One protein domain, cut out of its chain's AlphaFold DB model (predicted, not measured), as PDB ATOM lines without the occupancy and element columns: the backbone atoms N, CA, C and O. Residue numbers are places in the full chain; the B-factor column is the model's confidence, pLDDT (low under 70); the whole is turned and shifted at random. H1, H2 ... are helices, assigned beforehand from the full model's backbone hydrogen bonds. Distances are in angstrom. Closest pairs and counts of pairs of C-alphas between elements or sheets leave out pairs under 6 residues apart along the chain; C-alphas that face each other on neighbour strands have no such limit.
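This is residues 194 to 294 of the 701 residues of an uncharacterized protein of Anaerolineales bacterium (UniProt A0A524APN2). Helix H4 runs through the middle of an all-helix body, with the long H1 packed along one side of it and H6 along a roughly opposite side. H2 packs on H4 with its residues near Val 236, H3 follows H2 after a tight link and folds back into H4 as a loose helical hairpin, its Leu 246 coming close to Val 203 of H1, and short H5 makes the turn from H4 to H6 at one end. The printed part has 101 residues with six named helices, H1 to H6 in order, and no named strand. It is compact, with a radius of gyration of the C-alphas of 13.7 A, and only just elongated, spanning 45 by 30 by 20 A.

H1, residues 194 to 220, begins at C-alpha 194 (198.734, 5.266, 169.257) and is 38.4 A long. H2 is residues 229 to 237 and H3 residues 239 to 247. H4, residues 253 to 269, is 23.9 A long. H5 is residues 271 to 276. H6, residues 280 to 293, is 20.6 A long and ends at C-alpha 293 (168.301, 17.491, 174.290).

H4 is the hub. H1 touches it with residues 207 to 219 alone, at a shallow tilt of 30 degrees, the same way; the closest C-alphas, of Arg 218 and Gly 265, are 3.7 A apart. H6 touches H4 at 31 degrees, shallow, opposite ways, closest at the C-alphas of Val 263 and Ala 283, 6.2 A. H2 touches H4 at a steep tilt of 42 degrees, closest at the C-alphas of Val 236 and Val 259, 5.9 A. H3 and H4, a helical hairpin, only just touch, with 3 pairs of C-alphas within 8 A, the closest those of Glu 243 and Leu 255, 7.6 A. H5 and H6 only just touch, only at the corner, with 3 such pairs, the closest the C-alphas of Leu 274 and Ala 280, 5.1 A. H1 and H6 are apart. Every O i to N i+4 pair is within hydrogen-bond range in H1 to H5, and 9 of 10 in H6.

The C-alphas farthest apart, of Tyr 194 and Asp 272, are 45.6 A apart. The printed part has no cut and no long link. Its mean pLDDT is 90.0, and residue 294 alone is under 70.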
ATOM      1  N   TYR A 194     199.537   4.653 168.194       82.75
ATOM      2  CA  TYR A 194     198.734   5.266 169.257       82.75
ATOM      3  C   TYR A 194     198.082   6.597 168.888       82.75
ATOM      4  O   TYR A 194     197.499   7.232 169.767       82.75
ATOM      5  N   GLN A 195     198.088   6.972 167.612       83.06
ATOM      6  CA  GLN A 195     197.481   8.209 167.123       83.06
ATOM      7  C   GLN A 195     196.009   8.347 167.547       83.06
ATOM      8  O   GLN A 195     195.576   9.410 167.972       83.06
ATOM      9  N   GLN A 196     195.245   7.248 167.515       76.94
ATOM     10  CA  GLN A 196     193.841   7.245 167.953       76.94
ATOM     11  C   GLN A 196     193.671   7.535 169.450       76.94
ATOM     12  O   GLN A 196     192.649   8.084 169.854       76.94
ATOM     13  N   ASP A 197     194.649   7.160 170.279       78.31
ATOM     14  CA  ASP A 197     194.624   7.474 171.709       78.31
ATOM     15  C   ASP A 197     195.015   8.917 171.979       78.31
ATOM     16  O   ASP A 197     194.528   9.492 172.942       78.31
ATOM     17  N   GLU A 198     195.926   9.476 171.185       81.12
ATOM     18  CA  GLU A 198     196.283  10.894 171.268       81.12
ATOM     19  C   GLU A 198     195.093  11.760 170.854       81.12
ATOM     20  O   GLU A 198     194.689  12.615 171.634       81.12
ATOM     21  N   GLU A 199     194.430  11.437 169.735       82.06
ATOM     22  CA  GLU A 199     193.172  12.084 169.327       82.06
ATOM     23  C   GLU A 199     192.115  11.979 170.439       82.06
ATOM     24  O   GLU A 199     191.461  12.961 170.788       82.06
ATOM     25  N   TYR A 200     191.972  10.803 171.061       79.56
ATOM     26  CA  TYR A 200     191.054  10.636 172.186       79.56
ATOM     27  C   TYR A 200     191.433  11.496 173.402       79.56
ATOM     28  O   TYR A 200     190.549  12.101 174.012       79.56
ATOM     29  N   LEU A 201     192.718  11.553 173.767       80.00
ATOM     30  CA  LEU A 201     193.208  12.345 174.899       80.00
ATOM     31  C   LEU A 201     193.020  13.845 174.665       80.00
ATOM     32  O   LEU A 201     192.488  14.508 175.548       80.00
ATOM     33  N   GLU A 202     193.358  14.357 173.483       81.88
ATOM     34  CA  GLU A 202     193.125  15.759 173.113       81.88
ATOM     35  C   GLU A 202     191.643  16.124 173.243       81.88
ATOM     36  O   GLU A 202     191.273  17.152 173.816       81.88
ATOM     37  N   VAL A 203     190.766  15.238 172.768       79.56
ATOM     38  CA  VAL A 203     189.322  15.430 172.869       79.56
ATOM     39  C   VAL A 203     188.852  15.365 174.335       79.56
ATOM     40  O   VAL A 203     187.986  16.151 174.737       79.56
ATOM     41  N   GLN A 204     189.423  14.484 175.168       79.88
ATOM     42  CA  GLN A 204     189.155  14.472 176.613       79.88
ATOM     43  C   GLN A 204     189.608  15.771 177.278       79.88
ATOM     44  O   GLN A 204     188.838  16.360 178.037       79.88
ATOM     45  N   GLU A 205     190.827  16.227 177.011       83.19
ATOM     46  CA  GLU A 205     191.375  17.468 177.557       83.19
ATOM     47  C   GLU A 205     190.514  18.663 177.168       83.19
ATOM     48  O   GLU A 205     190.155  19.470 178.029       83.19
ATOM     49  N   GLN A 206     190.073  18.727 175.910       84.25
ATOM     50  CA  GLN A 206     189.140  19.748 175.455       84.25
ATOM     51  C   GLN A 206     187.810  19.675 176.220       84.25
ATOM     52  O   GLN A 206     187.320  20.699 176.702       84.25
ATOM     53  N   LYS A 207     187.239  18.476 176.405       85.69
ATOM     54  CA  LYS A 207     186.014  18.270 177.200       85.69
ATOM     55  C   LYS A 207     186.190  18.744 178.647       85.69
ATOM     56  O   LYS A 207     185.328  19.447 179.178       85.69
ATOM     57  N   TRP A 208     187.290  18.367 179.298       85.75
ATOM     58  CA  TRP A 208     187.599  18.760 180.675       85.75
ATOM     59  C   TRP A 208     187.821  20.264 180.803       85.75
ATOM     60  O   TRP A 208     187.268  20.879 181.716       85.75
ATOM     61  N   SER A 209     188.560  20.856 179.867       89.62
ATOM     62  CA  SER A 209     188.800  22.295 179.795       89.62
ATOM     63  C   SER A 209     187.484  23.070 179.661       89.62
ATOM     64  O   SER A 209     187.210  23.960 180.469       89.62
ATOM     65  N   ILE A 210     186.604  22.663 178.734       91.31
ATOM     66  CA  ILE A 210     185.259  23.240 178.562       91.31
ATOM     67  C   ILE A 210     184.455  23.138 179.863       91.31
ATOM     68  O   ILE A 210     183.852  24.120 180.300       91.31
ATOM     69  N   ASN A 211     184.450  21.975 180.514       88.88
ATOM     70  CA  ASN A 211     183.685  21.762 181.743       88.88
ATOM     71  C   ASN A 211     184.195  22.598 182.921       88.88
ATOM     72  O   ASN A 211     183.394  23.199 183.638       88.88
ATOM     73  N   GLN A 212     185.511  22.675 183.115       87.62
ATOM     74  CA  GLN A 212     186.092  23.485 184.184       87.62
ATOM     75  C   GLN A 212     185.849  24.973 183.946       87.62
ATOM     76  O   GLN A 212     185.345  25.664 184.834       87.62
ATOM     77  N   TRP A 213     186.139  25.450 182.734       94.00
ATOM     78  CA  TRP A 213     185.962  26.850 182.375       94.00
ATOM     79  C   TRP A 213     184.493  27.283 182.472       94.00
ATOM     80  O   TRP A 213     184.178  28.301 183.087       94.00
ATOM     81  N   SER A 214     183.572  26.473 181.940       94.69
ATOM     82  CA  SER A 214     182.135  26.772 181.959       94.69
ATOM     83  C   SER A 214     181.540  26.773 183.365       94.69
ATOM     84  O   SER A 214     180.668  27.594 183.657       94.69
ATOM     85  N   ARG A 215     182.028  25.902 184.258       91.25
ATOM     86  CA  ARG A 215     181.632  25.887 185.669       91.25
ATOM     87  C   ARG A 215     182.036  27.179 186.373       91.25
ATOM     88  O   ARG A 215     181.197  27.781 187.032       91.25
ATOM     89  N   VAL A 216     183.284  27.620 186.193       92.19
ATOM     90  CA  VAL A 216     183.789  28.881 186.767       92.19
ATOM     91  C   VAL A 216     182.969  30.070 186.262       92.19
ATOM     92  O   VAL A 216     182.503  30.877 187.069       92.19
ATOM     93  N   LEU A 217     182.695  30.131 184.954       96.00
ATOM     94  CA  LEU A 217     181.869  31.195 184.388       96.00
ATOM     95  C   LEU A 217     180.441  31.181 184.945       96.00
ATOM     96  O   LEU A 217     179.919  32.234 185.297       96.00
ATOM     97  N   ARG A 218     179.788  30.016 185.015       94.31
ATOM     98  CA  ARG A 218     178.395  29.907 185.473       94.31
ATOM     99  C   ARG A 218     178.244  30.198 186.961       94.31
ATOM    100  O   ARG A 218     177.307  30.897 187.341       94.31
ATOM    101  N   ASP A 219     179.121  29.644 187.788       90.06
ATOM    102  CA  ASP A 219     178.955  29.682 189.240       90.06
ATOM    103  C   ASP A 219     179.536  30.982 189.837       90.06
ATOM    104  O   ASP A 219     178.914  31.554 190.731       90.06
ATOM    105  N   ASN A 220     180.642  31.508 189.286       92.69
ATOM    106  CA  ASN A 220     181.343  32.684 189.831       92.69
ATOM    107  C   ASN A 220     181.270  33.935 188.934       92.69
ATOM    108  O   ASN A 220     181.603  35.031 189.380       92.69
ATOM    109  N   GLY A 221     180.887  33.800 187.660       94.94
ATOM    110  CA  GLY A 221     180.898  34.912 186.699       94.94
ATOM    111  C   GLY A 221     182.291  35.312 186.195       94.94
ATOM    112  O   GLY A 221     182.428  36.318 185.487       94.94
ATOM    113  N   GLU A 222     183.320  34.537 186.536       96.25
ATOM    114  CA  GLU A 222     184.713  34.766 186.151       96.25
ATOM    115  C   GLU A 222     185.022  34.158 184.776       96.25
ATOM    116  O   GLU A 222     184.537  33.083 184.425       96.25
ATOM    117  N   VAL A 223     185.846  34.846 183.983       94.69
ATOM    118  CA  VAL A 223     186.324  34.341 182.688       94.69
ATOM    119  C   VAL A 223     187.655  33.639 182.932       94.69
ATOM    120  O   VAL A 223     188.647  34.295 183.241       94.69
ATOM    121  N   GLY A 224     187.662  32.308 182.855       87.94
ATOM    122  CA  GLY A 224     188.879  31.516 183.039       87.94
ATOM    123  C   GLY A 224     189.897  31.739 181.915       87.94
ATOM    124  O   GLY A 224     189.550  32.211 180.836       87.94
ATOM    125  N   SER A 225     191.152  31.347 182.140       89.88
ATOM    126  CA  SER A 225     192.253  31.567 181.186       89.88
ATOM    127  C   SER A 225     192.213  30.682 179.939       89.88
ATOM    128  O   SER A 225     192.893  30.993 178.967       89.88
ATOM    129  N   ALA A 226     191.457  29.581 179.962       90.56
ATOM    130  CA  ALA A 226     191.429  28.614 178.863       90.56
ATOM    131  C   ALA A 226     190.726  29.139 177.600       90.56
ATOM    132  O   ALA A 226     191.105  28.750 176.502       90.56
ATOM    133  N   TYR A 227     189.715  29.998 177.760       95.50
ATOM    134  CA  TYR A 227     188.928  30.545 176.656       95.50
ATOM    135  C   TYR A 227     188.529  31.997 176.930       95.50
ATOM    136  O   TYR A 227     188.181  32.372 178.053       95.50
ATOM    137  N   THR A 228     188.508  32.801 175.876       96.94
ATOM    138  CA  THR A 228     187.804  34.085 175.817       96.94
ATOM    139  C   THR A 228     186.292  33.871 175.664       96.94
ATOM    140  O   THR A 228     185.816  32.761 175.408       96.94
ATOM    141  N   LEU A 229     185.497  34.934 175.825       97.56
ATOM    142  CA  LEU A 229     184.042  34.843 175.641       97.56
ATOM    143  C   LEU A 229     183.681  34.554 174.175       97.56
ATOM    144  O   LEU A 229     182.743  33.806 173.903       97.56
ATOM    145  N   GLU A 230     184.436  35.125 173.242       97.44
ATOM    146  CA  GLU A 230     184.292  34.944 171.802       97.44
ATOM    147  C   GLU A 230     184.585  33.493 171.393       97.44
ATOM    148  O   GLU A 230     183.758  32.867 170.726       97.44
ATOM    149  N   GLU A 231     185.700  32.926 171.867       96.31
ATOM    150  CA  GLU A 231     186.049  31.517 171.638       96.31
ATOM    151  C   GLU A 231     184.991  30.578 172.226       96.31
ATOM    152  O   GLU A 231     184.599  29.598 171.592       96.31
ATOM    153  N   ALA A 232     184.453  30.892 173.408       95.94
ATOM    154  CA  ALA A 232     183.385  30.103 174.014       95.94
ATOM    155  C   ALA A 232     182.092  30.107 173.175       95.94
ATOM    156  O   ALA A 232     181.419  29.079 173.064       95.94
ATOM    157  N   VAL A 233     181.743  31.236 172.548       97.06
ATOM    158  CA  VAL A 233     180.600  31.331 171.623       97.06
ATOM    159  C   VAL A 233     180.840  30.496 170.363       97.06
ATOM    160  O   VAL A 233     179.926  29.798 169.909       97.06
ATOM    161  N   GLU A 234     182.057  30.524 169.821       95.56
ATOM    162  CA  GLU A 234     182.440  29.693 168.678       95.56
ATOM    163  C   GLU A 234     182.362  28.196 169.018       95.56
ATOM    164  O   GLU A 234     181.759  27.423 168.268       95.56
ATOM    165  N   LEU A 235     182.872  27.797 170.188       93.00
ATOM    166  CA  LEU A 235     182.803  26.421 170.690       93.00
ATOM    167  C   LEU A 235     181.360  25.920 170.794       93.00
ATOM    168  O   LEU A 235     181.054  24.815 170.343       93.00
ATOM    169  N   VAL A 236     180.449  26.742 171.325       94.31
ATOM    170  CA  VAL A 236     179.012  26.420 171.372       94.31
ATOM    171  C   VAL A 236     178.451  26.227 169.955       94.31
ATOM    172  O   VAL A 236     177.624  25.341 169.730       94.31
ATOM    173  N   GLY A 237     178.900  27.032 168.985       92.38
ATOM    174  CA  GLY A 237     178.522  26.908 167.575       92.38
ATOM    175  C   GLY A 237     178.978  25.597 166.927       92.38
ATOM    176  O   GLY A 237     178.256  25.053 166.091       92.38
ATOM    177  N   ARG A 238     180.123  25.064 167.362       91.25
ATOM    178  CA  ARG A 238     180.739  23.823 166.865       91.25
ATOM    179  C   ARG A 238     180.313  22.563 167.624       91.25
ATOM    180  O   ARG A 238     180.844  21.489 167.357       91.25
ATOM    181  N   LEU A 239     179.332  22.657 168.529       88.25
ATOM    182  CA  LEU A 239     178.896  21.531 169.363       88.25
ATOM    183  C   LEU A 239     178.615  20.255 168.549       88.25
ATOM    184  O   LEU A 239     179.060  19.190 168.947       88.25
ATOM    185  N   SER A 240     177.935  20.345 167.401       87.19
ATOM    186  CA  SER A 240     177.630  19.158 166.584       87.19
ATOM    187  C   SER A 240     178.868  18.460 166.016       87.19
ATOM    188  O   SER A 240     178.886  17.236 165.964       87.19
ATOM    189  N   GLU A 241     179.898  19.216 165.630       88.12
ATOM    190  CA  GLU A 241     181.169  18.658 165.145       88.12
ATOM    191  C   GLU A 241     181.920  17.968 166.288       88.12
ATOM    192  O   GLU A 241     182.406  16.849 166.142       88.12
ATOM    193  N   LEU A 242     181.975  18.624 167.452       83.81
ATOM    194  CA  LEU A 242     182.623  18.081 168.646       83.81
ATOM    195  C   LEU A 242     181.918  16.811 169.139       83.81
ATOM    196  O   LEU A 242     182.575  15.851 169.536       83.81
ATOM    197  N   GLU A 243     180.585  16.780 169.078       85.25
ATOM    198  CA  GLU A 243     179.791  15.596 169.400       85.25
ATOM    199  C   GLU A 243     180.087  14.431 168.456       85.25
ATOM    200  O   GLU A 243     180.288  13.320 168.937       85.25
ATOM    201  N   GLU A 244     180.135  14.662 167.142       87.25
ATOM    202  CA  GLU A 244     180.429  13.611 166.158       87.25
ATOM    203  C   GLU A 244     181.825  13.011 166.372       87.25
ATOM    204  O   GLU A 244     181.999  11.791 166.317       87.25
ATOM    205  N   THR A 245     182.810  13.855 166.691       83.50
ATOM    206  CA  THR A 245     184.164  13.411 167.034       83.50
ATOM    207  C   THR A 245     184.174  12.589 168.322       83.50
ATOM    208  O   THR A 245     184.721  11.487 168.340       83.50
ATOM    209  N   LEU A 246     183.528  13.074 169.387       81.31
ATOM    210  CA  LEU A 246     183.535  12.423 170.700       81.31
ATOM    211  C   LEU A 246     182.709  11.127 170.724       81.31
ATOM    212  O   LEU A 246     183.079  10.172 171.408       81.31
ATOM    213  N   GLN A 247     181.624  11.059 169.946       83.38
ATOM    214  CA  GLN A 247     180.725   9.903 169.877       83.38
ATOM    215  C   GLN A 247     181.436   8.624 169.405       83.38
ATOM    216  O   GLN A 247     180.973   7.521 169.700       83.38
ATOM    217  N   LYS A 248     182.572   8.757 168.706       80.25
ATOM    218  CA  LYS A 248     183.439   7.628 168.340       80.25
ATOM    219  C   LYS A 248     184.017   6.907 169.561       80.25
ATOM    220  O   LYS A 248     184.292   5.713 169.474       80.25
ATOM    221  N   TYR A 249     184.200   7.623 170.668       77.94
ATOM    222  CA  TYR A 249     184.937   7.142 171.833       77.94
ATOM    223  C   TYR A 249     184.055   6.980 173.072       77.94
ATOM    224  O   TYR A 249     184.204   6.007 173.807       77.94
ATOM    225  N   GLU A 250     183.121   7.902 173.318       78.94
ATOM    226  CA  GLU A 250     182.287   7.880 174.523       78.94
ATOM    227  C   GLU A 250     180.951   8.630 174.361       78.94
ATOM    228  O   GLU A 250     180.562   9.068 173.279       78.94
ATOM    229  N   ARG A 251     180.208   8.766 175.467       78.44
ATOM    230  CA  ARG A 251     178.971   9.551 175.510       78.44
ATOM    231  C   ARG A 251     179.264  11.047 175.514       78.44
ATOM    232  O   ARG A 251     180.153  11.514 176.218       78.44
ATOM    233  N   THR A 252     178.426  11.804 174.814       81.38
ATOM    234  CA  THR A 252     178.562  13.258 174.662       81.38
ATOM    235  C   THR A 252     177.883  14.079 175.754       81.38
ATOM    236  O   THR A 252     177.985  15.304 175.737       81.38
ATOM    237  N   ASP A 253     177.236  13.427 176.725       82.00
ATOM    238  CA  ASP A 253     176.432  14.082 177.763       82.00
ATOM    239  C   ASP A 253     177.224  15.192 178.484       82.00
ATOM    240  O   ASP A 253     176.786  16.339 178.524       82.00
ATOM    241  N   TYR A 254     178.452  14.896 178.923       81.62
ATOM    242  CA  TYR A 254     179.321  15.854 179.618       81.62
ATOM    243  C   TYR A 254     179.740  17.057 178.766       81.62
ATOM    244  O   TYR A 254     179.957  18.139 179.302       81.62
ATOM    245  N   LEU A 255     179.885  16.888 177.451       87.31
ATOM    246  CA  LEU A 255     180.198  18.001 176.554       87.31
ATOM    247  C   LEU A 255     178.984  18.933 176.426       87.31
ATOM    248  O   LEU A 255     179.121  20.154 176.497       87.31
ATOM    249  N   VAL A 256     177.790  18.355 176.274       89.38
ATOM    250  CA  VAL A 256     176.531  19.112 176.192       89.38
ATOM    251  C   VAL A 256     176.252  19.850 177.504       89.38
ATOM    252  O   VAL A 256     175.810  20.998 177.477       89.38
ATOM    253  N   GLU A 257     176.543  19.221 178.641       89.12
ATOM    254  CA  GLU A 257     176.491  19.823 179.977       89.12
ATOM    255  C   GLU A 257     177.415  21.044 180.100       89.12
ATOM    256  O   GLU A 257     176.958  22.124 180.494       89.12
ATOM    257  N   GLY A 258     178.680  20.911 179.688       91.69
ATOM    258  CA  GLY A 258     179.636  22.019 179.649       91.69
ATOM    259  C   GLY A 258     179.152  23.171 178.774       91.69
ATOM    260  O   GLY A 258     179.104  24.319 179.216       91.69
ATOM    261  N   VAL A 259     178.681  22.875 177.559       93.56
ATOM    262  CA  VAL A 259     178.123  23.894 176.657       93.56
ATOM    263  C   VAL A 259     176.873  24.558 177.242       93.56
ATOM    264  O   VAL A 259     176.712  25.776 177.135       93.56
ATOM    265  N   ALA A 260     176.003  23.805 177.919       93.69
ATOM    266  CA  ALA A 260     174.854  24.381 178.608       93.69
ATOM    267  C   ALA A 260     175.271  25.329 179.738       93.69
ATOM    268  O   ALA A 260     174.652  26.385 179.903       93.69
ATOM    269  N   ALA A 261     176.330  24.995 180.475       94.69
ATOM    270  CA  ALA A 261     176.890  25.875 181.489       94.69
ATOM    271  C   ALA A 261     177.541  27.132 180.891       94.69
ATOM    272  O   ALA A 261     177.341  28.202 181.459       94.69
ATOM    273  N   ILE A 262     178.207  27.052 179.727       96.88
ATOM    274  CA  ILE A 262     178.704  28.241 179.000       96.88
ATOM    275  C   ILE A 262     177.542  29.186 178.694       96.88
ATOM    276  O   ILE A 262     177.558  30.348 179.098       96.88
ATOM    277  N   VAL A 263     176.510  28.686 178.003       97.19
ATOM    278  CA  VAL A 263     175.366  29.512 177.584       97.19
ATOM    279  C   VAL A 263     174.655  30.107 178.800       97.19
ATOM    280  O   VAL A 263     174.300  31.285 178.792       97.19
ATOM    281  N   SER A 264     174.475  29.313 179.855       96.88
ATOM    282  CA  SER A 264     173.871  29.765 181.108       96.88
ATOM    283  C   SER A 264     174.709  30.842 181.800       96.88
ATOM    284  O   SER A 264     174.179  31.902 182.114       96.88
ATOM    285  N   GLY A 265     176.020  30.636 181.957       96.94
ATOM    286  CA  GLY A 265     176.926  31.609 182.569       96.94
ATOM    287  C   GLY A 265     177.011  32.923 181.792       96.94
ATOM    288  O   GLY A 265     176.988  33.994 182.401       96.94
ATOM    289  N   LEU A 266     176.997  32.865 180.455       98.19
ATOM    290  CA  LEU A 266     176.903  34.057 179.609       98.19
ATOM    291  C   LEU A 266     175.606  34.839 179.866       98.19
ATOM    292  O   LEU A 266     175.637  36.063 179.952       98.19
ATOM    293  N   ILE A 267     174.470  34.152 180.024       97.69
ATOM    294  CA  ILE A 267     173.181  34.793 180.327       97.69
ATOM    295  C   ILE A 267     173.149  35.352 181.754       97.69
ATOM    296  O   ILE A 267     172.594  36.424 181.963       97.69
ATOM    297  N   ILE A 268     173.712  34.638 182.731       96.44
ATOM    298  CA  ILE A 268     173.639  35.023 184.146       96.44
ATOM    299  C   ILE A 268     174.560  36.199 184.453       96.44
ATOM    300  O   ILE A 268     174.131  37.169 185.072       96.44
ATOM    301  N   HIS A 269     175.808  36.125 183.994       97.25
ATOM    302  CA  HIS A 269     176.867  37.033 184.440       97.25
ATOM    303  C   HIS A 269     177.380  37.975 183.354       97.25
ATOM    304  O   HIS A 269     178.050  38.955 183.675       97.25
ATOM    305  N   LYS A 270     177.112  37.691 182.071       97.44
ATOM    306  CA  LYS A 270     177.641  38.451 180.918       97.44
ATOM    307  C   LYS A 270     176.539  38.902 179.955       97.44
ATOM    308  O   LYS A 270     176.779  39.053 178.755       97.44
ATOM    309  N   PHE A 271     175.329  39.142 180.463       96.44
ATOM    310  CA  PHE A 271     174.189  39.496 179.617       96.44
ATOM    311  C   PHE A 271     174.388  40.821 178.867       96.44
ATOM    312  O   PHE A 271     174.107  40.892 177.672       96.44
ATOM    313  N   ASP A 272     174.964  41.834 179.517       96.88
ATOM    314  CA  ASP A 272     175.267  43.128 178.884       96.88
ATOM    315  C   ASP A 272     176.270  42.980 177.728       96.88
ATOM    316  O   ASP A 272     176.147  43.628 176.683       96.88
ATOM    317  N   TRP A 273     177.244  42.075 177.878       97.69
ATOM    318  CA  TRP A 273     178.188  41.738 176.813       97.69
ATOM    319  C   TRP A 273     177.480  41.022 175.653       97.69
ATOM    320  O   TRP A 273     177.706  41.373 174.492       97.69
ATOM    321  N   LEU A 274     176.557  40.092 175.939       97.50
ATOM    322  CA  LEU A 274     175.722  39.463 174.907       97.50
ATOM    323  C   LEU A 274     174.865  40.492 174.158       97.50
ATOM    324  O   LEU A 274     174.701  40.378 172.943       97.50
ATOM    325  N   GLN A 275     174.306  41.484 174.852       95.88
ATOM    326  CA  GLN A 275     173.523  42.551 174.227       95.88
ATOM    327  C   GLN A 275     174.394  43.436 173.332       95.88
ATOM    328  O   GLN A 275     174.053  43.643 172.168       95.88
ATOM    329  N   SER A 276     175.544  43.885 173.842       97.19
ATOM    330  CA  SER A 276     176.481  44.756 173.116       97.19
ATOM    331  C   SER A 276     177.011  44.113 171.830       97.19
ATOM    332  O   SER A 276     177.253  44.807 170.845       97.19
ATOM    333  N   ASN A 277     177.126  42.782 171.811       97.12
ATOM    334  CA  ASN A 277     177.585  42.009 170.658       97.12
ATOM    335  C   ASN A 277     176.445  41.420 169.801       97.12
ATOM    336  O   ASN A 277     176.701  40.624 168.904       97.12
ATOM    337  N   ASN A 278     175.181  41.797 170.037       96.62
ATOM    338  CA  ASN A 278     174.001  41.268 169.327       96.62
ATOM    339  C   ASN A 278     173.811  39.734 169.434       96.62
ATOM    340  O   ASN A 278     173.165  39.110 168.590       96.62
ATOM    341  N   LEU A 279     174.321  39.118 170.502       97.44
ATOM    342  CA  LEU A 279     174.273  37.674 170.755       97.44
ATOM    343  C   LEU A 279     173.140  37.249 171.704       97.44
ATOM    344  O   LEU A 279     172.921  36.055 171.899       97.44
ATOM    345  N   ALA A 280     172.355  38.178 172.260       95.88
ATOM    346  CA  ALA A 280     171.258  37.845 173.180       95.88
ATOM    347  C   ALA A 280     170.201  36.905 172.553       95.88
ATOM    348  O   ALA A 280     169.747  35.946 173.183       95.88
ATOM    349  N   HIS A 281     169.835  37.131 171.283       95.94
ATOM    350  CA  HIS A 281     168.910  36.244 170.568       95.94
ATOM    351  C   HIS A 281     169.518  34.859 170.314       95.94
ATOM    352  O   HIS A 281     168.826  33.848 170.450       95.94
ATOM    353  N   TRP A 282     170.810  34.814 169.978       96.56
ATOM    354  CA  TRP A 282     171.558  33.572 169.807       96.56
ATOM    355  C   TRP A 282     171.578  32.764 171.111       96.56
ATOM    356  O   TRP A 282     171.163  31.606 171.099       96.56
ATOM    357  N   ALA A 283     171.930  33.382 172.242       96.56
ATOM    358  CA  ALA A 283     172.007  32.711 173.541       96.56
ATOM    359  C   ALA A 283     170.654  32.103 173.939       96.56
ATOM    360  O   ALA A 283     170.570  30.931 174.314       96.56
ATOM    361  N   ARG A 284     169.563  32.860 173.743       96.19
ATOM    362  CA  ARG A 284     168.191  32.363 173.913       96.19
ATOM    363  C   ARG A 284     167.914  31.126 173.049       96.19
ATOM    364  O   ARG A 284     167.330  30.159 173.538       96.19
ATOM    365  N   GLN A 285     168.264  31.160 171.761       95.94
ATOM    366  CA  GLN A 285     168.038  30.026 170.861       95.94
ATOM    367  C   GLN A 285     168.852  28.795 171.274       95.94
ATOM    368  O   GLN A 285     168.302  27.693 171.252       95.94
ATOM    369  N   GLN A 286     170.118  28.968 171.669       95.12
ATOM    370  CA  GLN A 286     170.953  27.854 172.124       95.12
ATOM    371  C   GLN A 286     170.393  27.223 173.394       95.12
ATOM    372  O   GLN A 286     170.232  26.005 173.445       95.12
ATOM    373  N   LEU A 287     169.978  28.036 174.371       93.56
ATOM    374  CA  LEU A 287     169.365  27.532 175.597       93.56
ATOM    375  C   LEU A 287     168.106  26.700 175.299       93.56
ATOM    376  O   LEU A 287     167.952  25.596 175.814       93.56
ATOM    377  N   LEU A 288     167.236  27.173 174.398       93.31
ATOM    378  CA  LEU A 288     166.058  26.412 173.968       93.31
ATOM    379  C   LEU A 288     166.424  25.118 173.228       93.31
ATOM    380  O   LEU A 288     165.782  24.094 173.451       93.31
ATOM    381  N   ARG A 289     167.454  25.118 172.374       91.25
ATOM    382  CA  ARG A 289     167.921  23.890 171.704       91.25
ATOM    383  C   ARG A 289     168.431  22.861 172.710       91.25
ATOM    384  O   ARG A 289     168.078  21.692 172.596       91.25
ATOM    385  N   LEU A 290     169.184  23.298 173.716       89.00
ATOM    386  CA  LEU A 290     169.693  22.436 174.783       89.00
ATOM    387  C   LEU A 290     168.552  21.799 175.592       89.00
ATOM    388  O   LEU A 290     168.619  20.614 175.910       89.00
ATOM    389  N   THR A 291     167.446  22.519 175.815       86.62
ATOM    390  CA  THR A 291     166.269  21.958 176.516       86.62
ATOM    391  C   THR A 291     165.582  20.817 175.771       86.62
ATOM    392  O   THR A 291     164.946  19.967 176.390       86.62
ATOM    393  N   LEU A 292     165.705  20.774 174.440       83.75
ATOM    394  CA  LEU A 292     165.177  19.671 173.635       83.75
ATOM    395  C   LEU A 292     166.056  18.417 173.736       83.75
ATOM    396  O   LEU A 292     165.578  17.326 173.433       83.75
ATOM    397  N   ARG A 293     167.324  18.578 174.135       76.69
ATOM    398  CA  ARG A 293     168.301  17.491 174.290       76.69
ATOM    399  C   ARG A 293     168.291  16.899 175.691       76.69
ATOM    400  O   ARG A 293     168.477  15.696 175.842       76.69
ATOM    401  N   SER A 294     168.050  17.722 176.709       63.56
ATOM    402  CA  SER A 294     167.893  17.241 178.078       63.56
ATOM    403  C   SER A 294     166.727  16.256 178.151       63.56
ATOM    404  O   SER A 294     165.588  16.604 177.820       63.56
TER     405      SER A 294